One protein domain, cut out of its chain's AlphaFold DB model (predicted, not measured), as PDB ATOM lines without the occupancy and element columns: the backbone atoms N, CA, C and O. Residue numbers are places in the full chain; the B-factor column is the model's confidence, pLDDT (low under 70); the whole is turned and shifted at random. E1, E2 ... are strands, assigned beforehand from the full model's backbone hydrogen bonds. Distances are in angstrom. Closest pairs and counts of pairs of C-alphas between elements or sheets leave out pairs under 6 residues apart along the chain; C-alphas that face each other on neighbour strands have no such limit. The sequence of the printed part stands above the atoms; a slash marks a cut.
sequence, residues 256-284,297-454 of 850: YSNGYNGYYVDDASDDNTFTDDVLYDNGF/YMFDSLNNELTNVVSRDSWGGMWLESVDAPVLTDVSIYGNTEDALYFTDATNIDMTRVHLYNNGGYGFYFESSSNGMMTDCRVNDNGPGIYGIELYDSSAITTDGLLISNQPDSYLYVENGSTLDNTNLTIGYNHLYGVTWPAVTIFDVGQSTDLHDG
ATOM      1  N   TYR A 256      33.120 286.471   0.442       95.62
ATOM      2  CA  TYR A 256      32.774 285.278   1.201       95.62
ATOM      3  C   TYR A 256      33.944 284.506   1.760       95.62
ATOM      4  O   TYR A 256      35.049 284.594   1.247       95.62
ATOM      5  N   SER A 257      33.699 283.730   2.814       90.19
ATOM      6  CA  SER A 257      34.737 282.892   3.419       90.19
ATOM      7  C   SER A 257      36.024 283.670   3.693       90.19
ATOM      8  O   SER A 257      37.102 283.157   3.430       90.19
ATOM      9  N   ASN A 258      35.924 284.919   4.159       94.44
ATOM     10  CA  ASN A 258      37.065 285.691   4.651       94.44
ATOM     11  C   ASN A 258      37.211 285.470   6.161       94.44
ATOM     12  O   ASN A 258      36.224 285.215   6.858       94.44
ATOM     13  N   GLY A 259      38.442 285.508   6.669       90.56
ATOM     14  CA  GLY A 259      38.760 285.103   8.037       90.56
ATOM     15  C   GLY A 259      38.051 285.959   9.073       90.56
ATOM     16  O   GLY A 259      37.572 285.428  10.076       90.56
ATOM     17  N   TYR A 260      37.923 287.250   8.783       94.50
ATOM     18  CA  TYR A 260      37.151 288.221   9.542       94.50
ATOM     19  C   TYR A 260      36.000 288.747   8.675       94.50
ATOM     20  O   TYR A 260      35.165 287.976   8.218       94.50
ATOM     21  N   ASN A 261      35.918 290.055   8.457       96.38
ATOM     22  CA  ASN A 261      34.800 290.681   7.771       96.38
ATOM     23  C   ASN A 261      34.892 290.555   6.247       96.38
ATOM     24  O   ASN A 261      35.986 290.577   5.682       96.38
ATOM     25  N   GLY A 262      33.738 290.493   5.576       97.75
ATOM     26  CA  GLY A 262      33.676 290.699   4.129       97.75
ATOM     27  C   GLY A 262      34.091 292.133   3.810       97.75
ATOM     28  O   GLY A 262      35.126 292.351   3.185       97.75
ATOM     29  N   TYR A 263      33.338 293.098   4.344       98.62
ATOM     30  CA  TYR A 263      33.709 294.514   4.349       98.62
ATOM     31  C   TYR A 263      34.076 294.994   5.753       98.62
ATOM     32  O   TYR A 263      33.319 294.782   6.702       98.62
ATOM     33  N   TYR A 264      35.198 295.698   5.862       97.88
ATOM     34  CA  TYR A 264      35.584 296.459   7.046       97.88
ATOM     35  C   TYR A 264      35.780 297.923   6.632       97.88
ATOM     36  O   TYR A 264      36.689 298.242   5.870       97.88
ATOM     37  N   VAL A 265      34.875 298.793   7.074       98.12
ATOM     38  CA  VAL A 265      34.850 300.226   6.745       98.12
ATOM     39  C   VAL A 265      35.261 300.997   7.990       98.12
ATOM     40  O   VAL A 265      34.528 300.983   8.976       98.12
ATOM     41  N   ASP A 266      36.415 301.651   7.955       94.88
ATOM     42  CA  ASP A 266      37.037 302.282   9.125       94.88
ATOM     43  C   ASP A 266      37.297 303.778   8.913       94.88
ATOM     44  O   ASP A 266      37.275 304.274   7.783       94.88
ATOM     45  N   ASP A 267      37.561 304.468  10.025       88.31
ATOM     46  CA  ASP A 267      38.166 305.797  10.150       88.31
ATOM     47  C   ASP A 267      37.750 306.793   9.047       88.31
ATOM     48  O   ASP A 267      38.440 306.972   8.049       88.31
ATOM     49  N   ALA A 268      36.636 307.509   9.240       92.44
ATOM     50  CA  ALA A 268      36.171 308.580   8.346       92.44
ATOM     51  C   ALA A 268      36.003 308.168   6.867       92.44
ATOM     52  O   ALA A 268      36.102 309.011   5.970       92.44
ATOM     53  N   SER A 269      35.737 306.883   6.608       97.44
ATOM     54  CA  SER A 269      35.333 306.405   5.286       97.44
ATOM     55  C   SER A 269      33.877 306.787   5.001       97.44
ATOM     56  O   SER A 269      32.950 306.000   5.227       97.44
ATOM     57  N   ASP A 270      33.679 308.023   4.547       98.44
ATOM     58  CA  ASP A 270      32.375 308.683   4.452       98.44
ATOM     59  C   ASP A 270      31.751 308.615   3.046       98.44
ATOM     60  O   ASP A 270      32.425 308.451   2.032       98.44
ATOM     61  N   ASP A 271      30.437 308.840   2.962       98.56
ATOM     62  CA  ASP A 271      29.708 309.031   1.699       98.56
ATOM     63  C   ASP A 271      29.859 307.853   0.694       98.56
ATOM     64  O   ASP A 271      29.746 308.056  -0.518       98.56
ATOM     65  N   ASN A 272      30.115 306.627   1.165       98.75
ATOM     66  CA  ASN A 272      30.257 305.438   0.316       98.75
ATOM     67  C   ASN A 272      28.910 304.742   0.074       98.75
ATOM     68  O   ASN A 272      28.005 304.771   0.913       98.75
ATOM     69  N   THR A 273      28.788 304.068  -1.071       98.81
ATOM     70  CA  THR A 273      27.584 303.318  -1.452       98.81
ATOM     71  C   THR A 273      27.899 301.846  -1.690       98.81
ATOM     72  O   THR A 273      28.863 301.526  -2.376       98.81
ATOM     73  N   PHE A 274      27.072 300.963  -1.134       98.81
ATOM     74  CA  PHE A 274      27.132 299.506  -1.285       98.81
ATOM     75  C   PHE A 274      25.808 299.041  -1.885       98.81
ATOM     76  O   PHE A 274      24.752 299.228  -1.271       98.81
ATOM     77  N   THR A 275      25.829 298.502  -3.099       95.38
ATOM     78  CA  THR A 275      24.617 298.169  -3.857       95.38
ATOM     79  C   THR A 275      24.695 296.762  -4.421       95.38
ATOM     80  O   THR A 275      25.675 296.400  -5.050       95.38
ATOM     81  N   ASP A 276      23.652 295.956  -4.233       87.44
ATOM     82  CA  ASP A 276      23.589 294.587  -4.773       87.44
ATOM     83  C   ASP A 276      24.755 293.673  -4.317       87.44
ATOM     84  O   ASP A 276      25.036 292.652  -4.946       87.44
ATOM     85  N   ASP A 277      25.432 294.019  -3.215       92.38
ATOM     86  CA  ASP A 277      26.547 293.239  -2.678       92.38
ATOM     87  C   ASP A 277      26.052 292.050  -1.835       92.38
ATOM     88  O   ASP A 277      25.092 292.144  -1.057       92.38
ATOM     89  N   VAL A 278      26.744 290.915  -1.959       88.44
ATOM     90  CA  VAL A 278      26.419 289.670  -1.253       88.44
ATOM     91  C   VAL A 278      27.598 289.224  -0.398       88.44
ATOM     92  O   VAL A 278      28.675 288.909  -0.900       88.44
ATOM     93  N   LEU A 279      27.361 289.140   0.908       96.94
ATOM     94  CA  LEU A 279      28.340 288.791   1.930       96.94
ATOM     95  C   LEU A 279      27.925 287.467   2.568       96.94
ATOM     96  O   LEU A 279      26.812 287.374   3.092       96.94
ATOM     97  N   TYR A 280      28.773 286.436   2.515       91.44
ATOM     98  CA  TYR A 280      28.430 285.164   3.152       91.44
ATOM     99  C   TYR A 280      29.603 284.351   3.695       91.44
ATOM    100  O   TYR A 280      30.725 284.512   3.245       91.44
ATOM    101  N   ASP A 281      29.362 283.490   4.684       88.00
ATOM    102  CA  ASP A 281      30.388 282.631   5.305       88.00
ATOM    103  C   ASP A 281      31.640 283.382   5.809       88.00
ATOM    104  O   ASP A 281      32.720 282.805   5.928       88.00
ATOM    105  N   ASN A 282      31.529 284.679   6.102       92.12
ATOM    106  CA  ASN A 282      32.648 285.475   6.602       92.12
ATOM    107  C   ASN A 282      32.809 285.289   8.118       92.12
ATOM    108  O   ASN A 282      31.852 285.004   8.842       92.12
ATOM    109  N   GLY A 283      34.028 285.467   8.614       89.25
ATOM    110  CA  GLY A 283      34.362 285.353  10.028       89.25
ATOM    111  C   GLY A 283      34.777 283.942  10.446       89.25
ATOM    112  O   GLY A 283      34.587 283.566  11.602       89.25
ATOM    113  N   PHE A 284      35.318 283.122   9.538       81.00
ATOM    114  CA  PHE A 284      35.672 281.727   9.851       81.00
ATOM    115  C   PHE A 284      36.878 281.598  10.802       81.00
ATOM    116  O   PHE A 284      37.024 280.575  11.479       81.00
ATOM    117  N   TYR A 297      31.336 295.243   8.817       97.81
ATOM    118  CA  TYR A 297      31.568 296.111   9.962       97.81
ATOM    119  C   TYR A 297      31.889 297.534   9.503       97.81
ATOM    120  O   TYR A 297      32.712 297.728   8.609       97.81
ATOM    121  N   MET A 298      31.217 298.517  10.102       97.75
ATOM    122  CA  MET A 298      31.444 299.944   9.873       97.75
ATOM    123  C   MET A 298      31.774 300.627  11.191       97.75
ATOM    124  O   MET A 298      30.986 300.547  12.134       97.75
ATOM    125  N   PHE A 299      32.889 301.347  11.224       97.25
ATOM    126  CA  PHE A 299      33.371 302.084  12.381       97.25
ATOM    127  C   PHE A 299      33.682 303.543  12.022       97.25
ATOM    128  O   PHE A 299      34.218 303.816  10.952       97.25
ATOM    129  N   ASP A 300      33.302 304.473  12.909       97.44
ATOM    130  CA  ASP A 300      33.619 305.919  12.859       97.44
ATOM    131  C   ASP A 300      33.475 306.547  11.456       97.44
ATOM    132  O   ASP A 300      34.379 307.216  10.956       97.44
ATOM    133  N   SER A 301      32.329 306.313  10.807       97.56
ATOM    134  CA  SER A 301      32.054 306.748   9.430       97.56
ATOM    135  C   SER A 301      30.660 307.358   9.252       97.56
ATOM    136  O   SER A 301      29.732 307.109  10.032       97.56
ATOM    137  N   LEU A 302      30.501 308.206   8.234       98.44
ATOM    138  CA  LEU A 302      29.321 309.046   8.029       98.44
ATOM    139  C   LEU A 302      28.680 308.822   6.653       98.44
ATOM    140  O   LEU A 302      29.359 308.626   5.652       98.44
ATOM    141  N   ASN A 303      27.353 308.957   6.589       98.12
ATOM    142  CA  ASN A 303      26.559 308.996   5.351       98.12
ATOM    143  C   ASN A 303      26.757 307.795   4.403       98.12
ATOM    144  O   ASN A 303      26.598 307.939   3.192       98.12
ATOM    145  N   ASN A 304      27.098 306.621   4.932       98.62
ATOM    146  CA  ASN A 304      27.222 305.415   4.117       98.62
ATOM    147  C   ASN A 304      25.835 304.826   3.795       98.62
ATOM    148  O   ASN A 304      24.971 304.714   4.675       98.62
ATOM    149  N   GLU A 305      25.621 304.443   2.535       98.88
ATOM    150  CA  GLU A 305      24.349 303.904   2.039       98.88
ATOM    151  C   GLU A 305      24.491 302.434   1.616       98.88
ATOM    152  O   GLU A 305      25.360 302.086   0.822       98.88
ATOM    153  N   LEU A 306      23.604 301.568   2.111       98.88
ATOM    154  CA  LEU A 306      23.498 300.160   1.727       98.88
ATOM    155  C   LEU A 306      22.147 299.937   1.046       98.88
ATOM    156  O   LEU A 306      21.096 300.148   1.660       98.88
ATOM    157  N   THR A 307      22.159 299.471  -0.200       96.94
ATOM    158  CA  THR A 307      20.954 299.172  -0.980       96.94
ATOM    159  C   THR A 307      20.990 297.744  -1.506       96.94
ATOM    160  O   THR A 307      21.910 297.364  -2.216       96.94
ATOM    161  N   ASN A 308      19.970 296.943  -1.190       87.81
ATOM    162  CA  ASN A 308      19.880 295.545  -1.634       87.81
ATOM    163  C   ASN A 308      21.108 294.686  -1.249       87.81
ATOM    164  O   ASN A 308      21.510 293.783  -1.977       87.81
ATOM    165  N   VAL A 309      21.706 294.973  -0.090       94.44
ATOM    166  CA  VAL A 309      22.841 294.206   0.438       94.44
ATOM    167  C   VAL A 309      22.335 292.988   1.206       94.44
ATOM    168  O   VAL A 309      21.392 293.075   2.004       94.44
ATOM    169  N   VAL A 310      22.986 291.846   0.999       88.69
ATOM    170  CA  VAL A 310      22.696 290.598   1.713       88.69
ATOM    171  C   VAL A 310      23.893 290.201   2.571       88.69
ATOM    172  O   VAL A 310      24.988 290.063   2.046       88.69
ATOM    173  N   SER A 311      23.681 289.959   3.868       95.19
ATOM    174  CA  SER A 311      24.691 289.368   4.762       95.19
ATOM    175  C   SER A 311      24.165 288.075   5.378       95.19
ATOM    176  O   SER A 311      23.171 288.095   6.111       95.19
ATOM    177  N   ARG A 312      24.780 286.935   5.064       90.94
ATOM    178  CA  ARG A 312      24.267 285.634   5.504       90.94
ATOM    179  C   ARG A 312      25.322 284.638   5.932       90.94
ATOM    180  O   ARG A 312      26.467 284.754   5.529       90.94
ATOM    181  N   ASP A 313      24.914 283.644   6.713       85.75
ATOM    182  CA  ASP A 313      25.727 282.465   7.055       85.75
ATOM    183  C   ASP A 313      27.130 282.804   7.621       85.75
ATOM    184  O   ASP A 313      28.026 281.973   7.677       85.75
ATOM    185  N   SER A 314      27.331 284.042   8.071       91.00
ATOM    186  CA  SER A 314      28.593 284.561   8.586       91.00
ATOM    187  C   SER A 314      28.622 284.435  10.111       91.00
ATOM    188  O   SER A 314      27.653 283.998  10.744       91.00
ATOM    189  N   TRP A 315      29.739 284.813  10.732       91.12
ATOM    190  CA  TRP A 315      29.833 284.845  12.189       91.12
ATOM    191  C   TRP A 315      28.775 285.785  12.786       91.12
ATOM    192  O   TRP A 315      27.846 285.313  13.435       91.12
ATOM    193  N   GLY A 316      28.851 287.083  12.493       91.50
ATOM    194  CA  GLY A 316      27.780 288.061  12.710       91.50
ATOM    195  C   GLY A 316      27.244 288.609  11.384       91.50
ATOM    196  O   GLY A 316      27.895 288.502  10.347       91.50
ATOM    197  N   GLY A 317      26.060 289.215  11.400       95.06
ATOM    198  CA  GLY A 317      25.451 289.811  10.213       95.06
ATOM    199  C   GLY A 317      26.087 291.143   9.818       95.06
ATOM    200  O   GLY A 317      26.863 291.205   8.861       95.06
ATOM    201  N   MET A 318      25.747 292.214  10.537       97.81
ATOM    202  CA  MET A 318      26.331 293.546  10.367       97.81
ATOM    203  C   MET A 318      26.467 294.281  11.705       97.81
ATOM    204  O   MET A 318      25.546 294.248  12.526       97.81
ATOM    205  N   TRP A 319      27.569 295.009  11.887       97.38
ATOM    206  CA  TRP A 319      27.757 295.901  13.032       97.38
ATOM    207  C   TRP A 319      28.202 297.294  12.589       97.38
ATOM    208  O   TRP A 319      29.156 297.458  11.835       97.38
ATOM    209  N   LEU A 320      27.443 298.298  13.022       97.94
ATOM    210  CA  LEU A 320      27.646 299.706  12.721       97.94
ATOM    211  C   LEU A 320      27.936 300.454  14.037       97.94
ATOM    212  O   LEU A 320      27.028 300.715  14.834       97.94
ATOM    213  N   GLU A 321      29.205 300.776  14.277       97.56
ATOM    214  CA  GLU A 321      29.714 301.423  15.489       97.56
ATOM    215  C   GLU A 321      30.161 302.869  15.224       97.56
ATOM    216  O   GLU A 321      30.909 303.161  14.297       97.56
ATOM    217  N   SER A 322      29.741 303.802  16.082       97.88
ATOM    218  CA  SER A 322      30.091 305.228  15.999       97.88
ATOM    219  C   SER A 322      29.756 305.881  14.649       97.88
ATOM    220  O   SER A 322      30.396 306.850  14.252       97.88
ATOM    221  N   VAL A 323      28.737 305.376  13.950       98.44
ATOM    222  CA  VAL A 323      28.332 305.885  12.632       98.44
ATOM    223  C   VAL A 323      27.305 307.020  12.720       98.44
ATOM    224  O   VAL A 323      26.465 307.044  13.624       98.44
ATOM    225  N   ASP A 324      27.297 307.935  11.748       98.62
ATOM    226  CA  ASP A 324      26.242 308.955  11.605       98.62
ATOM    227  C   ASP A 324      25.558 308.882  10.241       98.62
ATOM    228  O   ASP A 324      26.201 308.753   9.205       98.62
ATOM    229  N   ALA A 325      24.237 309.025  10.253       98.56
ATOM    230  CA  ALA A 325      23.388 309.008   9.072       98.56
ATOM    231  C   ALA A 325      23.557 307.782   8.142       98.56
ATOM    232  O   ALA A 325      23.520 307.967   6.925       98.56
ATOM    233  N   PRO A 326      23.698 306.537   8.654       98.69
ATOM    234  CA  PRO A 326      23.671 305.369   7.783       98.69
ATOM    235  C   PRO A 326      22.267 305.180   7.191       98.69
ATOM    236  O   PRO A 326      21.258 305.325   7.898       98.69
ATOM    237  N   VAL A 327      22.201 304.812   5.910       98.88
ATOM    238  CA  VAL A 327      20.945 304.497   5.213       98.88
ATOM    239  C   VAL A 327      20.964 303.043   4.765       98.88
ATOM    240  O   VAL A 327      21.797 302.657   3.957       98.88
ATOM    241  N   LEU A 328      20.031 302.230   5.258       98.81
ATOM    242  CA  LEU A 328      19.887 300.827   4.861       98.81
ATOM    243  C   LEU A 328      18.533 300.629   4.176       98.81
ATOM    244  O   LEU A 328      17.477 300.769   4.799       98.81
ATOM    245  N   THR A 329      18.552 300.273   2.894       97.50
ATOM    246  CA  THR A 329      17.352 300.032   2.086       97.50
ATOM    247  C   THR A 329      17.387 298.636   1.475       97.50
ATOM    248  O   THR A 329      18.354 298.265   0.825       97.50
ATOM    249  N   ASP A 330      16.318 297.855   1.653       89.75
ATOM    250  CA  ASP A 330      16.206 296.495   1.092       89.75
ATOM    251  C   ASP A 330      17.311 295.522   1.564       89.75
ATOM    252  O   ASP A 330      17.687 294.594   0.855       89.75
ATOM    253  N   VAL A 331      17.821 295.707   2.785       95.62
ATOM    254  CA  VAL A 331      18.887 294.866   3.355       95.62
ATOM    255  C   VAL A 331      18.315 293.590   3.979       95.62
ATOM    256  O   VAL A 331      17.348 293.640   4.745       95.62
ATOM    257  N   SER A 332      18.932 292.442   3.688       88.62
ATOM    258  CA  SER A 332      18.557 291.140   4.260       88.62
ATOM    259  C   SER A 332      19.716 290.516   5.032       88.62
ATOM    260  O   SER A 332      20.795 290.333   4.473       88.62
ATOM    261  N   ILE A 333      19.485 290.139   6.293       94.38
ATOM    262  CA  ILE A 333      20.518 289.559   7.159       94.38
ATOM    263  C   ILE A 333      20.030 288.257   7.793       94.38
ATOM    264  O   ILE A 333      19.047 288.272   8.544       94.38
ATOM    265  N   TYR A 334      20.684 287.130   7.497       87.62
ATOM    266  CA  TYR A 334      20.164 285.832   7.931       87.62
ATOM    267  C   TYR A 334      21.143 284.676   8.060       87.62
ATOM    268  O   TYR A 334      22.179 284.655   7.425       87.62
ATOM    269  N   GLY A 335      20.783 283.658   8.842       81.19
ATOM    270  CA  GLY A 335      21.596 282.440   8.958       81.19
ATOM    271  C   GLY A 335      22.925 282.643   9.689       81.19
ATOM    272  O   GLY A 335      23.701 281.699   9.805       81.19
ATOM    273  N   ASN A 336      23.194 283.849  10.196       87.44
ATOM    274  CA  ASN A 336      24.444 284.147  10.881       87.44
ATOM    275  C   ASN A 336      24.490 283.447  12.242       87.44
ATOM    276  O   ASN A 336      23.459 283.217  12.880       87.44
ATOM    277  N   THR A 337      25.695 283.097  12.685       88.12
ATOM    278  CA  THR A 337      25.901 282.338  13.927       88.12
ATOM    279  C   THR A 337      25.552 283.159  15.169       88.12
ATOM    280  O   THR A 337      25.014 282.612  16.129       88.12
ATOM    281  N   GLU A 338      25.826 284.458  15.133       88.44
ATOM    282  CA  GLU A 338      25.602 285.430  16.203       88.44
ATOM    283  C   GLU A 338      24.548 286.469  15.765       88.44
ATOM    284  O   GLU A 338      23.546 286.130  15.124       88.44
ATOM    285  N   ASP A 339      24.727 287.727  16.165       89.88
ATOM    286  CA  ASP A 339      23.766 288.813  16.001       89.88
ATOM    287  C   ASP A 339      23.530 289.191  14.537       89.88
ATOM    288  O   ASP A 339      24.432 289.144  13.700       89.88
ATOM    289  N   ALA A 340      22.301 289.606  14.232       94.06
ATOM    290  CA  ALA A 340      21.921 290.054  12.903       94.06
ATOM    291  C   ALA A 340      22.392 291.491  12.639       94.06
ATOM    292  O   ALA A 340      23.238 291.701  11.775       94.06
ATOM    293  N   LEU A 341      21.852 292.483  13.357       97.25
ATOM    294  CA  LEU A 341      22.179 293.893  13.135       97.25
ATOM    295  C   LEU A 341      22.393 294.638  14.452       97.25
ATOM    296  O   LEU A 341      21.449 294.861  15.216       97.25
ATOM    297  N   TYR A 342      23.631 295.073  14.663       95.88
ATOM    298  CA  TYR A 342      24.063 295.787  15.858       95.88
ATOM    299  C   TYR A 342      24.385 297.248  15.505       95.88
ATOM    300  O   TYR A 342      25.181 297.524  14.613       95.88
ATOM    301  N   PHE A 343      23.790 298.194  16.231       97.88
ATOM    302  CA  PHE A 343      24.204 299.596  16.284       97.88
ATOM    303  C   PHE A 343      24.804 299.963  17.647       97.88
ATOM    304  O   PHE A 343      24.176 299.734  18.682       97.88
ATOM    305  N   THR A 344      25.989 300.575  17.658       97.75
ATOM    306  CA  THR A 344      26.618 301.129  18.875       97.75
ATOM    307  C   THR A 344      27.012 302.575  18.638       97.75
ATOM    308  O   THR A 344      27.634 302.871  17.628       97.75
ATOM    309  N   ASP A 345      26.647 303.488  19.541       98.25
ATOM    310  CA  ASP A 345      26.960 304.925  19.427       98.25
ATOM    311  C   ASP A 345      26.541 305.554  18.072       98.25
ATOM    312  O   ASP A 345      27.091 306.567  17.640       98.25
ATOM    313  N   ALA A 346      25.535 304.978  17.405       98.44
ATOM    314  CA  ALA A 346      25.110 305.380  16.070       98.44
ATOM    315  C   ALA A 346      24.028 306.471  16.109       98.44
ATOM    316  O   ALA A 346      23.134 306.461  16.967       98.44
ATOM    317  N   THR A 347      24.055 307.412  15.160       98.62
ATOM    318  CA  THR A 347      23.070 308.503  15.087       98.62
ATOM    319  C   THR A 347      22.424 308.678  13.719       98.62
ATOM    320  O   THR A 347      22.997 308.344  12.694       98.62
ATOM    321  N   ASN A 348      21.200 309.221  13.704       98.56
ATOM    322  CA  ASN A 348      20.459 309.588  12.484       98.56
ATOM    323  C   ASN A 348      20.227 308.415  11.505       98.56
ATOM    324  O   ASN A 348      20.216 308.609  10.295       98.56
ATOM    325  N   ILE A 349      20.023 307.218  12.047       98.75
ATOM    326  CA  ILE A 349      19.872 305.960  11.307       98.75
ATOM    327  C   ILE A 349      18.558 305.963  10.508       98.75
ATOM    328  O   ILE A 349      17.493 306.191  11.089       98.75
ATOM    329  N   ASP A 350      18.608 305.646   9.214       98.75
ATOM    330  CA  ASP A 350      17.417 305.430   8.382       98.75
ATOM    331  C   ASP A 350      17.403 304.004   7.825       98.75
ATOM    332  O   ASP A 350      18.323 303.566   7.137       98.75
ATOM    333  N   MET A 351      16.350 303.257   8.138       98.69
ATOM    334  CA  MET A 351      16.156 301.885   7.690       98.69
ATOM    335  C   MET A 351      14.813 301.744   6.994       98.69
ATOM    336  O   MET A 351      13.763 302.068   7.551       98.69
ATOM    337  N   THR A 352      14.824 301.177   5.794       97.94
ATOM    338  CA  THR A 352      13.616 300.885   5.028       97.94
ATOM    339  C   THR A 352      13.672 299.466   4.471       97.94
ATOM    340  O   THR A 352      14.554 299.137   3.685       97.94
ATOM    341  N   ARG A 353      12.688 298.629   4.828       93.56
ATOM    342  CA  ARG A 353      12.602 297.218   4.394       93.56
ATOM    343  C   ARG A 353      13.855 296.404   4.750       93.56
ATOM    344  O   ARG A 353      14.333 295.608   3.951       93.56
ATOM    345  N   VAL A 354      14.367 296.602   5.967       96.88
ATOM    346  CA  VAL A 354      15.446 295.784   6.539       96.88
ATOM    347  C   VAL A 354      14.850 294.546   7.196       96.88
ATOM    348  O   VAL A 354      13.961 294.661   8.049       96.88
ATOM    349  N   HIS A 355      15.309 293.368   6.783       87.62
ATOM    350  CA  HIS A 355      14.758 292.086   7.206       87.62
ATOM    351  C   HIS A 355      15.830 291.197   7.848       87.62
ATOM    352  O   HIS A 355      16.817 290.846   7.206       87.62
ATOM    353  N   LEU A 356      15.601 290.793   9.098       93.25
ATOM    354  CA  LEU A 356      16.551 290.027   9.908       93.25
ATOM    355  C   LEU A 356      15.950 288.675  10.298       93.25
ATOM    356  O   LEU A 356      14.889 288.652  10.926       93.25
ATOM    357  N   TYR A 357      16.582 287.551   9.958       86.50
ATOM    358  CA  TYR A 357      15.964 286.255  10.237       86.50
ATOM    359  C   TYR A 357      16.891 285.057  10.375       86.50
ATOM    360  O   TYR A 357      17.938 285.014   9.753       86.50
ATOM    361  N   ASN A 358      16.481 284.027  11.120       85.00
ATOM    362  CA  ASN A 358      17.263 282.793  11.283       85.00
ATOM    363  C   ASN A 358      18.708 283.026  11.778       85.00
ATOM    364  O   ASN A 358      19.588 282.232  11.464       85.00
ATOM    365  N   ASN A 359      18.973 284.110  12.508       86.69
ATOM    366  CA  ASN A 359      20.290 284.379  13.089       86.69
ATOM    367  C   ASN A 359      20.365 283.790  14.500       86.69
ATOM    368  O   ASN A 359      19.354 283.722  15.200       86.69
ATOM    369  N   GLY A 360      21.544 283.361  14.939       84.88
ATOM    370  CA  GLY A 360      21.721 282.769  16.265       84.88
ATOM    371  C   GLY A 360      21.645 283.779  17.414       84.88
ATOM    372  O   GLY A 360      21.350 283.368  18.537       84.88
ATOM    373  N   GLY A 361      21.858 285.065  17.127       87.75
ATOM    374  CA  GLY A 361      21.882 286.179  18.074       87.75
ATOM    375  C   GLY A 361      20.680 287.129  17.991       87.75
ATOM    376  O   GLY A 361      19.562 286.740  17.641       87.75
ATOM    377  N   TYR A 362      20.907 288.395  18.350       88.44
ATOM    378  CA  TYR A 362      19.911 289.466  18.363       88.44
ATOM    379  C   TYR A 362      19.363 289.742  16.969       88.44
ATOM    380  O   TYR A 362      20.051 289.592  15.962       88.44
ATOM    381  N   GLY A 363      18.104 290.183  16.910       92.88
ATOM    382  CA  GLY A 363      17.578 290.824  15.711       92.88
ATOM    383  C   GLY A 363      18.173 292.215  15.551       92.88
ATOM    384  O   GLY A 363      19.300 292.376  15.097       92.88
ATOM    385  N   PHE A 364      17.397 293.225  15.935       96.06
ATOM    386  CA  PHE A 364      17.894 294.590  16.040       96.06
ATOM    387  C   PHE A 364      18.451 294.831  17.441       96.06
ATOM    388  O   PHE A 364      17.713 294.687  18.416       96.06
ATOM    389  N   TYR A 365      19.699 295.269  17.548       96.12
ATOM    390  CA  TYR A 365      20.278 295.694  18.817       96.12
ATOM    391  C   TYR A 365      20.801 297.128  18.707       96.12
ATOM    392  O   TYR A 365      21.555 297.456  17.795       96.12
ATOM    393  N   PHE A 366      20.393 297.990  19.639       97.62
ATOM    394  CA  PHE A 366      20.827 299.382  19.719       97.62
ATOM    395  C   PHE A 366      21.438 299.680  21.082       97.62
ATOM    396  O   PHE A 366      20.767 299.571  22.111       97.62
ATOM    397  N   GLU A 367      22.671 300.168  21.079       97.38
ATOM    398  CA  GLU A 367      23.373 300.641  22.267       97.38
ATOM    399  C   GLU A 367      23.814 302.087  22.095       97.38
ATOM    400  O   GLU A 367      24.434 302.445  21.093       97.38
ATOM    401  N   SER A 368      23.470 302.934  23.069       97.94
ATOM    402  CA  SER A 368      23.841 304.358  23.096       97.94
ATOM    403  C   SER A 368      23.499 305.116  21.800       97.94
ATOM    404  O   SER A 368      24.094 306.145  21.483       97.94
ATOM    405  N   SER A 369      22.522 304.618  21.040       98.38
ATOM    406  CA  SER A 369      22.216 305.075  19.685       98.38
ATOM    407  C   SER A 369      21.017 306.023  19.680       98.38
ATOM    408  O   SER A 369      20.171 306.005  20.583       98.38
ATOM    409  N   SER A 370      20.915 306.907  18.683       98.19
ATOM    410  CA  SER A 370      19.814 307.873  18.658       98.19
ATOM    411  C   SER A 370      19.313 308.319  17.290       98.19
ATOM    412  O   SER A 370      20.012 308.254  16.286       98.19
ATOM    413  N   ASN A 371      18.081 308.836  17.274       97.81
ATOM    414  CA  ASN A 371      17.403 309.350  16.076       97.81
ATOM    415  C   ASN A 371      17.280 308.298  14.958       97.81
ATOM    416  O   ASN A 371      17.584 308.594  13.806       97.81
ATOM    417  N   GLY A 372      16.845 307.084  15.298       97.62
ATOM    418  CA  GLY A 372      16.607 306.020  14.322       97.62
ATOM    419  C   GLY A 372      15.184 306.043  13.761       97.62
ATOM    420  O   GLY A 372      14.220 306.210  14.514       97.62
ATOM    421  N   MET A 373      15.034 305.832  12.457       98.12
ATOM    422  CA  MET A 373      13.755 305.588  11.789       98.12
ATOM    423  C   MET A 373      13.778 304.219  11.112       98.12
ATOM    424  O   MET A 373      14.680 303.915  10.343       98.12
ATOM    425  N   MET A 374      12.763 303.399  11.383       98.31
ATOM    426  CA  MET A 374      12.576 302.081  10.776       98.31
ATOM    427  C   MET A 374      11.238 302.040  10.044       98.31
ATOM    428  O   MET A 374      10.189 302.145  10.677       98.31
ATOM    429  N   THR A 375      11.246 301.838   8.732       97.50
ATOM    430  CA  THR A 375      10.033 301.741   7.910       97.50
ATOM    431  C   THR A 375       9.916 300.346   7.310       97.50
ATOM    432  O   THR A 375      10.847 299.863   6.668       97.50
ATOM    433  N   ASP A 376       8.777 299.683   7.513       93.75
ATOM    434  CA  ASP A 376       8.468 298.352   6.970       93.75
ATOM    435  C   ASP A 376       9.537 297.274   7.280       93.75
ATOM    436  O   ASP A 376       9.767 296.362   6.485       93.75
ATOM    437  N   CYS A 377      10.207 297.377   8.433       95.12
ATOM    438  CA  CYS A 377      11.268 296.456   8.857       95.12
ATOM    439  C   CYS A 377      10.719 295.183   9.518       95.12
ATOM    440  O   CYS A 377       9.598 295.159  10.042       95.12
ATOM    441  N   ARG A 378      11.513 294.107   9.505       90.75
ATOM    442  CA  ARG A 378      11.082 292.779   9.960       90.75
ATOM    443  C   ARG A 378      12.150 292.032  10.717       90.75
ATOM    444  O   ARG A 378      13.324 292.112  10.373       90.75
ATOM    445  N   VAL A 379      11.698 291.237  11.676       92.50
ATOM    446  CA  VAL A 379      12.543 290.300  12.399       92.50
ATOM    447  C   VAL A 379      11.797 288.998  12.700       92.50
ATOM    448  O   VAL A 379      10.675 289.025  13.224       92.50
ATOM    449  N   ASN A 380      12.396 287.850  12.372       87.31
ATOM    450  CA  ASN A 380      11.787 286.546  12.637       87.31
ATOM    451  C   ASN A 380      12.781 285.407  12.874       87.31
ATOM    452  O   ASN A 380      13.865 285.408  12.321       87.31
ATOM    453  N   ASP A 381      12.395 284.417  13.684       81.12
ATOM    454  CA  ASP A 381      13.137 283.153  13.830       81.12
ATOM    455  C   ASP A 381      14.607 283.298  14.289       81.12
ATOM    456  O   ASP A 381      15.445 282.459  13.965       81.12
ATOM    457  N   ASN A 382      14.943 284.347  15.046       82.12
ATOM    458  CA  ASN A 382      16.282 284.487  15.626       82.12
ATOM    459  C   ASN A 382      16.426 283.661  16.922       82.12
ATOM    460  O   ASN A 382      15.445 283.125  17.447       82.12
ATOM    461  N   GLY A 383      17.660 283.504  17.400       76.19
ATOM    462  CA  GLY A 383      18.037 282.528  18.419       76.19
ATOM    463  C   GLY A 383      17.311 282.650  19.771       76.19
ATOM    464  O   GLY A 383      16.835 283.718  20.155       76.19
ATOM    465  N   PRO A 384      17.208 281.538  20.530       63.34
ATOM    466  CA  PRO A 384      16.519 281.503  21.817       63.34
ATOM    467  C   PRO A 384      17.261 282.270  22.913       63.34
ATOM    468  O   PRO A 384      18.473 282.142  23.073       63.34
ATOM    469  N   GLY A 385      16.503 282.976  23.746       62.41
ATOM    470  CA  GLY A 385      16.973 283.788  24.865       62.41
ATOM    471  C   GLY A 385      17.300 285.227  24.482       62.41
ATOM    472  O   GLY A 385      17.870 285.943  25.304       62.41
ATOM    473  N   ILE A 386      16.961 285.635  23.258       79.06
ATOM    474  CA  ILE A 386      17.457 286.851  22.626       79.06
ATOM    475  C   ILE A 386      16.295 287.602  21.959       79.06
ATOM    476  O   ILE A 386      15.359 286.991  21.449       79.06
ATOM    477  N   TYR A 387      16.292 288.935  22.040       88.81
ATOM    478  CA  TYR A 387      15.158 289.751  21.603       88.81
ATOM    479  C   TYR A 387      15.167 290.011  20.093       88.81
ATOM    480  O   TYR A 387      16.205 290.286  19.488       88.81
ATOM    481  N   GLY A 388      13.971 290.035  19.496       91.12
ATOM    482  CA  GLY A 388      13.787 290.545  18.136       91.12
ATOM    483  C   GLY A 388      14.199 292.018  18.002       91.12
ATOM    484  O   GLY A 388      14.722 292.420  16.962       91.12
ATOM    485  N   ILE A 389      14.000 292.812  19.058       95.06
ATOM    486  CA  ILE A 389      14.563 294.158  19.188       95.06
ATOM    487  C   ILE A 389      14.993 294.452  20.631       95.06
ATOM    488  O   ILE A 389      14.209 294.260  21.563       95.06
ATOM    489  N   GLU A 390      16.211 294.960  20.806       95.38
ATOM    490  CA  GLU A 390      16.763 295.417  22.082       95.38
ATOM    491  C   GLU A 390      17.291 296.855  21.982       95.38
ATOM    492  O   GLU A 390      18.018 297.203  21.052       95.38
ATOM    493  N   LEU A 391      16.899 297.704  22.938       96.38
ATOM    494  CA  LEU A 391      17.386 299.075  23.083       96.38
ATOM    495  C   LEU A 391      17.975 299.298  24.479       96.38
ATOM    496  O   LEU A 391      17.257 299.238  25.488       96.38
ATOM    497  N   TYR A 392      19.244 299.693  24.506       95.31
ATOM    498  CA  TYR A 392      19.990 300.074  25.696       95.31
ATOM    499  C   TYR A 392      20.545 301.500  25.561       95.31
ATOM    500  O   TYR A 392      21.213 301.825  24.580       95.31
ATOM    501  N   ASP A 393      20.258 302.369  26.538       95.81
ATOM    502  CA  ASP A 393      20.657 303.797  26.554       95.81
ATOM    503  C   ASP A 393      20.370 304.547  25.229       95.81
ATOM    504  O   ASP A 393      21.076 305.479  24.846       95.81
ATOM    505  N   SER A 394      19.334 304.121  24.498       96.75
ATOM    506  CA  SER A 394      19.074 304.525  23.113       96.75
ATOM    507  C   SER A 394      17.790 305.340  22.986       96.75
ATOM    508  O   SER A 394      16.735 304.977  23.510       96.75
ATOM    509  N   SER A 395      17.837 306.469  22.281       94.94
ATOM    510  CA  SER A 395      16.759 307.469  22.324       94.94
ATOM    511  C   SER A 395      16.265 307.915  20.952       94.94
ATOM    512  O   SER A 395      16.998 307.945  19.974       94.94
ATOM    513  N   ALA A 396      14.994 308.308  20.881       95.31
ATOM    514  CA  ALA A 396      14.327 308.705  19.643       95.31
ATOM    515  C   ALA A 396      14.405 307.641  18.528       95.31
ATOM    516  O   ALA A 396      14.551 307.993  17.360       95.31
ATOM    517  N   ILE A 397      14.291 306.355  18.883       97.81
ATOM    518  CA  ILE A 397      14.095 305.280  17.909       97.81
ATOM    519  C   ILE A 397      12.606 305.211  17.574       97.81
ATOM    520  O   ILE A 397      11.747 305.167  18.461       97.81
ATOM    521  N   THR A 398      12.296 305.254  16.286       97.94
ATOM    522  CA  THR A 398      10.935 305.327  15.764       97.94
ATOM    523  C   THR A 398      10.706 304.250  14.719       97.94
ATOM    524  O   THR A 398      11.603 303.935  13.942       97.94
ATOM    525  N   THR A 399       9.508 303.670  14.703       97.81
ATOM    526  CA  THR A 399       9.147 302.626  13.739       97.81
ATOM    527  C   THR A 399       7.797 302.915  13.087       97.81
ATOM    528  O   THR A 399       6.870 303.414  13.732       97.81
ATOM    529  N   ASP A 400       7.665 302.587  11.805       97.44
ATOM    530  CA  ASP A 400       6.399 302.507  11.078       97.44
ATOM    531  C   ASP A 400       6.334 301.162  10.351       97.44
ATOM    532  O   ASP A 400       7.067 300.922   9.395       97.44
ATOM    533  N   GLY A 401       5.485 300.255  10.835       92.75
ATOM    534  CA  GLY A 401       5.297 298.935  10.227       92.75
ATOM    535  C   GLY A 401       6.320 297.868  10.635       92.75
ATOM    536  O   GLY A 401       6.529 296.929   9.871       92.75
ATOM    537  N   LEU A 402       6.934 297.967  11.823       96.12
ATOM    538  CA  LEU A 402       7.807 296.912  12.355       96.12
ATOM    539  C   LEU A 402       7.016 295.619  12.637       96.12
ATOM    540  O   LEU A 402       6.042 295.635  13.396       96.12
ATOM    541  N   LEU A 403       7.463 294.496  12.071       93.69
ATOM    542  CA  LEU A 403       6.940 293.154  12.343       93.69
ATOM    543  C   LEU A 403       7.993 292.292  13.052       93.69
ATOM    544  O   LEU A 403       9.014 291.952  12.465       93.69
ATOM    545  N   ILE A 404       7.691 291.883  14.282       94.12
ATOM    546  CA  ILE A 404       8.453 290.903  15.062       94.12
ATOM    547  C   ILE A 404       7.634 289.616  15.082       94.12
ATOM    548  O   ILE A 404       6.507 289.618  15.577       94.12
ATOM    549  N   SER A 405       8.139 288.511  14.544       89.88
ATOM    550  CA  SER A 405       7.369 287.258  14.512       89.88
ATOM    551  C   SER A 405       8.223 286.019  14.728       89.88
ATOM    552  O   SER A 405       9.442 286.120  14.710       89.88
ATOM    553  N   ASN A 406       7.590 284.875  15.002       83.25
ATOM    554  CA  ASN A 406       8.254 283.585  15.238       83.25
ATOM    555  C   ASN A 406       9.447 283.644  16.220       83.25
ATOM    556  O   ASN A 406      10.396 282.875  16.095       83.25
ATOM    557  N   GLN A 407       9.441 284.564  17.187       83.38
ATOM    558  CA  GLN A 407      10.510 284.606  18.182       83.38
ATOM    559  C   GLN A 407      10.306 283.455  19.183       83.38
ATOM    560  O   GLN A 407       9.168 283.229  19.613       83.38
ATOM    561  N   PRO A 408      11.362 282.709  19.545       72.19
ATOM    562  CA  PRO A 408      11.245 281.523  20.392       72.19
ATOM    563  C   PRO A 408      10.745 281.833  21.812       72.19
ATOM    564  O   PRO A 408       9.898 281.103  22.331       72.19
ATOM    565  N   ASP A 409      11.250 282.897  22.436       80.56
ATOM    566  CA  ASP A 409      10.957 283.250  23.831       80.56
ATOM    567  C   ASP A 409      10.981 284.760  24.130       80.56
ATOM    568  O   ASP A 409      10.229 285.197  25.001       80.56
ATOM    569  N   SER A 410      11.748 285.565  23.395       89.69
ATOM    570  CA  SER A 410      11.958 286.992  23.679       89.69
ATOM    571  C   SER A 410      11.618 287.884  22.478       89.69
ATOM    572  O   SER A 410      12.112 287.685  21.375       89.69
ATOM    573  N   TYR A 411      10.764 288.897  22.666       92.19
ATOM    574  CA  TYR A 411      10.270 289.730  21.556       92.19
ATOM    575  C   TYR A 411      10.895 291.121  21.538       92.19
ATOM    576  O   TYR A 411      11.365 291.569  20.495       92.19
ATOM    577  N   LEU A 412      10.848 291.818  22.675       93.69
ATOM    578  CA  LEU A 412      11.215 293.227  22.771       93.69
ATOM    579  C   LEU A 412      11.772 293.549  24.154       93.69
ATOM    580  O   LEU A 412      11.132 293.226  25.156       93.69
ATOM    581  N   TYR A 413      12.894 294.266  24.185       94.06
ATOM    582  CA  TYR A 413      13.511 294.777  25.404       94.06
ATOM    583  C   TYR A 413      13.909 296.244  25.253       94.06
ATOM    584  O   TYR A 413      14.568 296.631  24.293       94.06
ATOM    585  N   VAL A 414      13.474 297.084  26.189       94.62
ATOM    586  CA  VAL A 414      13.777 298.519  26.215       94.62
ATOM    587  C   VAL A 414      14.155 298.899  27.639       94.62
ATOM    588  O   VAL A 414      13.326 298.821  28.552       94.62
ATOM    589  N   GLU A 415      15.399 299.333  27.837       93.88
ATOM    590  CA  GLU A 415      15.906 299.675  29.165       93.88
ATOM    591  C   GLU A 415      16.838 300.892  29.199       93.88
ATOM    592  O   GLU A 415      17.160 301.509  28.186       93.88
ATOM    593  N   ASN A 416      17.266 301.248  30.410       91.31
ATOM    594  CA  ASN A 416      18.182 302.337  30.720       91.31
ATOM    595  C   ASN A 416      17.739 303.699  30.153       91.31
ATOM    596  O   ASN A 416      18.535 304.475  29.639       91.31
ATOM    597  N   GLY A 417      16.444 304.009  30.262       88.75
ATOM    598  CA  GLY A 417      15.878 305.269  29.764       88.75
ATOM    599  C   GLY A 417      15.649 305.319  28.253       88.75
ATOM    600  O   GLY A 417      15.375 306.402  27.726       88.75
ATOM    601  N   SER A 418      15.740 304.172  27.573       95.31
ATOM    602  CA  SER A 418      15.524 304.075  26.134       95.31
ATOM    603  C   SER A 418      14.087 304.380  25.711       95.31
ATOM    604  O   SER A 418      13.138 304.270  26.499       95.31
ATOM    605  N   THR A 419      13.919 304.760  24.442       93.81
ATOM    606  CA  THR A 419      12.616 305.142  23.882       93.81
ATOM    607  C   THR A 419      12.373 304.502  22.521       93.81
ATOM    608  O   THR A 419      13.178 304.708  21.611       93.81
ATOM    609  N   LEU A 420      11.224 303.845  22.358       95.44
ATOM    610  CA  LEU A 420      10.763 303.281  21.092       95.44
ATOM    611  C   LEU A 420       9.340 303.775  20.786       95.44
ATOM    612  O   LEU A 420       8.382 303.377  21.451       95.44
ATOM    613  N   ASP A 421       9.189 304.653  19.794       95.19
ATOM    614  CA  ASP A 421       7.880 305.158  19.354       95.19
ATOM    615  C   ASP A 421       7.431 304.445  18.080       95.19
ATOM    616  O   ASP A 421       8.071 304.552  17.038       95.19
ATOM    617  N   ASN A 422       6.332 303.703  18.153       95.56
ATOM    618  CA  ASN A 422       5.928 302.805  17.081       95.56
ATOM    619  C   ASN A 422       4.577 303.193  16.495       95.56
ATOM    620  O   ASN A 422       3.599 303.402  17.220       95.56
ATOM    621  N   THR A 423       4.496 303.145  15.172       95.75
ATOM    622  CA  THR A 423       3.258 303.133  14.396       95.75
ATOM    623  C   THR A 423       3.130 301.762  13.734       95.75
ATOM    624  O   THR A 423       4.068 301.269  13.122       95.75
ATOM    625  N   ASN A 424       1.978 301.105  13.879       93.25
ATOM    626  CA  ASN A 424       1.729 299.761  13.332       93.25
ATOM    627  C   ASN A 424       2.719 298.653  13.775       93.25
ATOM    628  O   ASN A 424       2.966 297.724  13.005       93.25
ATOM    629  N   LEU A 425       3.238 298.694  15.010       95.94
ATOM    630  CA  LEU A 425       4.043 297.594  15.563       95.94
ATOM    631  C   LEU A 425       3.222 296.307  15.587       95.94
ATOM    632  O   LEU A 425       2.151 296.279  16.192       95.94
ATOM    633  N   THR A 426       3.733 295.238  14.987       95.06
ATOM    634  CA  THR A 426       3.108 293.917  15.023       95.06
ATOM    635  C   THR A 426       4.023 292.912  15.703       95.06
ATOM    636  O   THR A 426       5.169 292.754  15.300       95.06
ATOM    637  N   ILE A 427       3.494 292.207  16.703       94.25
ATOM    638  CA  ILE A 427       4.141 291.038  17.301       94.25
ATOM    639  C   ILE A 427       3.290 289.812  16.981       94.25
ATOM    640  O   ILE A 427       2.117 289.739  17.364       94.25
ATOM    641  N   GLY A 428       3.861 288.888  16.214       90.56
ATOM    642  CA  GLY A 428       3.157 287.783  15.580       90.56
ATOM    643  C   GLY A 428       3.609 286.406  16.051       90.56
ATOM    644  O   GLY A 428       4.793 286.171  16.262       90.56
ATOM    645  N   TYR A 429       2.657 285.470  16.157       83.56
ATOM    646  CA  TYR A 429       2.979 284.042  16.174       83.56
ATOM    647  C   TYR A 429       3.673 283.670  14.870       83.56
ATOM    648  O   TYR A 429       4.524 282.806  14.897       83.56
ATOM    649  N   ASN A 430       3.269 284.325  13.776       80.19
ATOM    650  CA  ASN A 430       3.904 284.376  12.464       80.19
ATOM    651  C   ASN A 430       3.485 285.689  11.769       80.19
ATOM    652  O   ASN A 430       2.893 286.566  12.404       80.19
ATOM    653  N   HIS A 431       3.705 285.813  10.460       75.38
ATOM    654  CA  HIS A 431       3.335 287.010   9.698       75.38
ATOM    655  C   HIS A 431       1.809 287.266   9.567       75.38
ATOM    656  O   HIS A 431       1.405 288.338   9.114       75.38
ATOM    657  N   LEU A 432       0.940 286.310   9.938       76.50
ATOM    658  CA  LEU A 432      -0.529 286.402   9.811       76.50
ATOM    659  C   LEU A 432      -1.258 286.575  11.145       76.50
ATOM    660  O   LEU A 432      -2.249 287.304  11.221       76.50
ATOM    661  N   TYR A 433      -0.833 285.841  12.172       86.00
ATOM    662  CA  TYR A 433      -1.503 285.781  13.469       86.00
ATOM    663  C   TYR A 433      -0.674 286.527  14.491       86.00
ATOM    664  O   TYR A 433       0.526 286.301  14.602       86.00
ATOM    665  N   GLY A 434      -1.307 287.396  15.264       92.38
ATOM    666  CA  GLY A 434      -0.553 288.316  16.086       92.38
ATOM    667  C   GLY A 434      -1.378 289.432  16.670       92.38
ATOM    668  O   GLY A 434      -2.616 289.431  16.656       92.38
ATOM    669  N   VAL A 435      -0.643 290.410  17.166       94.25
ATOM    670  CA  VAL A 435      -1.173 291.635  17.725       94.25
ATOM    671  C   VAL A 435      -0.486 292.807  17.065       94.25
ATOM    672  O   VAL A 435       0.735 292.899  17.075       94.25
ATOM    673  N   THR A 436      -1.295 293.717  16.541       94.38
ATOM    674  CA  THR A 436      -0.843 294.972  15.956       94.38
ATOM    675  C   THR A 436      -1.275 296.132  16.841       94.38
ATOM    676  O   THR A 436      -2.467 296.325  17.096       94.38
ATOM    677  N   TRP A 437      -0.319 296.940  17.278       94.00
ATOM    678  CA  TRP A 437      -0.552 298.218  17.934       94.00
ATOM    679  C   TRP A 437      -0.522 299.329  16.879       94.00
ATOM    680  O   TRP A 437       0.544 299.626  16.343       94.00
ATOM    681  N   PRO A 438      -1.663 299.985  16.575       92.25
ATOM    682  CA  PRO A 438      -1.683 301.064  15.584       92.25
ATOM    683  C   PRO A 438      -0.776 302.240  15.966       92.25
ATOM    684  O   PRO A 438      -0.232 302.900  15.090       92.25
ATOM    685  N   ALA A 439      -0.627 302.494  17.268       93.44
ATOM    686  CA  ALA A 439       0.352 303.417  17.823       93.44
ATOM    687  C   ALA A 439       0.682 303.004  19.265       93.44
ATOM    688  O   ALA A 439      -0.239 302.808  20.068       93.44
ATOM    689  N   VAL A 440       1.967 302.894  19.598       92.81
ATOM    690  CA  VAL A 440       2.440 302.633  20.963       92.81
ATOM    691  C   VAL A 440       3.820 303.247  21.175       92.81
ATOM    692  O   VAL A 440       4.756 302.986  20.425       92.81
ATOM    693  N   THR A 441       3.940 304.047  22.230       91.19
ATOM    694  CA  THR A 441       5.216 304.607  22.675       91.19
ATOM    695  C   THR A 441       5.670 303.844  23.911       91.19
ATOM    696  O   THR A 441       4.935 303.790  24.898       91.19
ATOM    697  N   ILE A 442       6.868 303.277  23.838       91.12
ATOM    698  CA  ILE A 442       7.538 302.538  24.906       91.12
ATOM    699  C   ILE A 442       8.664 303.429  25.433       91.12
ATOM    700  O   ILE A 442       9.453 303.968  24.652       91.12
ATOM    701  N   PHE A 443       8.705 303.647  26.744       84.38
ATOM    702  CA  PHE A 443       9.681 304.518  27.388       84.38
ATOM    703  C   PHE A 443      10.052 303.959  28.761       84.38
ATOM    704  O   PHE A 443       9.225 303.922  29.669       84.38
ATOM    705  N   ASP A 444      11.326 303.644  28.982       80.69
ATOM    706  CA  ASP A 444      11.773 303.239  30.317       80.69
ATOM    707  C   ASP A 444      11.775 304.441  31.292       80.69
ATOM    708  O   ASP A 444      12.705 305.252  31.338       80.69
ATOM    709  N   VAL A 445      10.728 304.562  32.127       65.31
ATOM    710  CA  VAL A 445      10.701 305.484  33.285       65.31
ATOM    711  C   VAL A 445      11.144 304.777  34.580       65.31
ATOM    712  O   VAL A 445      10.438 304.793  35.594       65.31
ATOM    713  N   GLY A 446      12.339 304.189  34.599       68.12
ATOM    714  CA  GLY A 446      12.940 303.595  35.798       68.12
ATOM    715  C   GLY A 446      12.478 302.168  36.116       68.12
ATOM    716  O   GLY A 446      12.665 301.727  37.257       68.12
ATOM    717  N   GLN A 447      11.885 301.480  35.139       78.12
ATOM    718  CA  GLN A 447      11.683 300.031  35.060       78.12
ATOM    719  C   GLN A 447      11.704 299.633  33.578       78.12
ATOM    720  O   GLN A 447      10.971 300.236  32.796       78.12
ATOM    721  N   SER A 448      12.496 298.617  33.228       88.00
ATOM    722  CA  SER A 448      12.595 298.125  31.853       88.00
ATOM    723  C   SER A 448      11.249 297.620  31.330       88.00
ATOM    724  O   SER A 448      10.452 297.037  32.074       88.00
ATOM    725  N   THR A 449      11.018 297.840  30.037       92.06
ATOM    726  CA  THR A 449       9.947 297.178  29.295       92.06
ATOM    727  C   THR A 449      10.535 295.924  28.665       92.06
ATOM    728  O   THR A 449      11.478 296.002  27.887       92.06
ATOM    729  N   ASP A 450       9.986 294.772  29.027       92.25
ATOM    730  CA  ASP A 450      10.497 293.453  28.659       92.25
ATOM    731  C   ASP A 450       9.310 292.561  28.301       92.25
ATOM    732  O   ASP A 450       8.469 292.248  29.153       92.25
ATOM    733  N   LEU A 451       9.210 292.213  27.021       92.75
ATOM    734  CA  LEU A 451       8.162 291.364  26.483       92.75
ATOM    735  C   LEU A 451       8.751 290.023  26.048       92.75
ATOM    736  O   LEU A 451       9.472 289.934  25.051       92.75
ATOM    737  N   HIS A 452       8.359 288.972  26.759       91.88
ATOM    738  CA  HIS A 452       8.867 287.616  26.586       91.88
ATOM    739  C   HIS A 452       7.773 286.582  26.923       91.88
ATOM    740  O   HIS A 452       6.690 286.917  27.412       91.88
ATOM    741  N   ASP A 453       8.030 285.301  26.686       89.50
ATOM    742  CA  ASP A 453       7.076 284.191  26.841       89.50
ATOM    743  C   ASP A 453       6.459 284.055  28.252       89.50
ATOM    744  O   ASP A 453       5.343 283.559  28.435       89.50
ATOM    745  N   GLY A 454       7.158 284.542  29.275       90.81
ATOM    746  CA  GLY A 454       6.722 284.536  30.667       90.81
ATOM    747  C   GLY A 454       5.630 285.560  30.981       90.81
ATOM    748  O   GLY A 454       4.928 285.406  31.987       90.81
TER     749      GLY A 454
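AT A GLANCE: This is residues 256 to 284 and 297 to 454 of the 850 residues of an uncharacterized protein of Chromatiaceae bacterium (UniProt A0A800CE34). The chain is wound in stacked turns, a solenoid with three walls: from E1 to E18 each turn sets one short strand in each wall, and the turns stack along the longest axis. E1, E4, E7, E10, E13, E16, E19 and E22 make one wall, E2, E5, E8, E11, E14 and E17 the second, E3, E6, E9, E12, E15 and E18 the third; the bent hairpin of E20 and E21 covers the last edge of both these latter walls. The printed part has 187 residues, with no named helix and 22 named strands, E1 to E22 along the chain; under half of the residues, 92, are in them, and the class is all strand. The first wall is a mixed sheet in the order named; the other two join through E20 into a branched sheet. The whole is compact, radius of gyration of the C-alphas 15.4 A, spanning 40 by 27 by 24 A.

HOW THE PARTS SIT: From Tyr 256 go to edge strand E1, residues 263 to 266; its parallel neighbour is E4, 297 to 299, with N 265 and O 297 2.9 A apart. The sheet continues, parallel, through E7, 318 to 321, E10, 341 to 344, E13, 364 to 367, E16, 387 to 392, and E19, 410 to 415. Edge strand E22, 449 to 452, is antiparallel to E19, with N 414 and O 449 at 2.8 A. After E1, find E2, 273 to 275, which runs on into E3, 278 to 280, at 81 degrees. Likewise E5, 305 to 307, runs on into E6, 310 to 312; E8, 327 to 329, into E9, 332 to 334; E11, 350 to 352, into E12, 355 to 357; E14, 373 to 375, into E15, 378 to 380; E17, 397 to 400, into E18, 403 to 405. Among the parallel pairs, E2 and E5 have N 274 and O 305 at 2.8 A, and E3 and E6 have N 279 and O 310 at 2.8 A. E20, 419 to 428, bends by 91 degrees at residue 423, with E17 and E18 on one side and E21, 434 to 443, on the other; N 421 and O 397 are 2.9 A apart. E20 and E21 form a hairpin, with N 420 and O 442 at 2.9 A. The two sheets form a sandwich, two sheets face to face, and the parts that face each other are 9.4 A apart centre to centre.

IN THESE COORDINATES: Find C-alpha 263 at (33.709, 294.514, 4.349), where E1 begins. E20 starts at (12.616, 305.142, 23.882) and is 21.4 A long; E21 is 22.2 A. E22 ends at C-alpha 452, (8.867, 287.616, 26.586).

THE WHOLE: The C-alphas farthest apart, of Asp 267 and Tyr 433, are 44.6 A apart. Residues 285 to 296 are not printed; C-alphas 284 and 297 are 15.0 A apart across this cut. Of the links printed whole, none is long. Mean pLDDT of the printed part is 92.3; residues 384 to 385 and 445 to 446 are under 70.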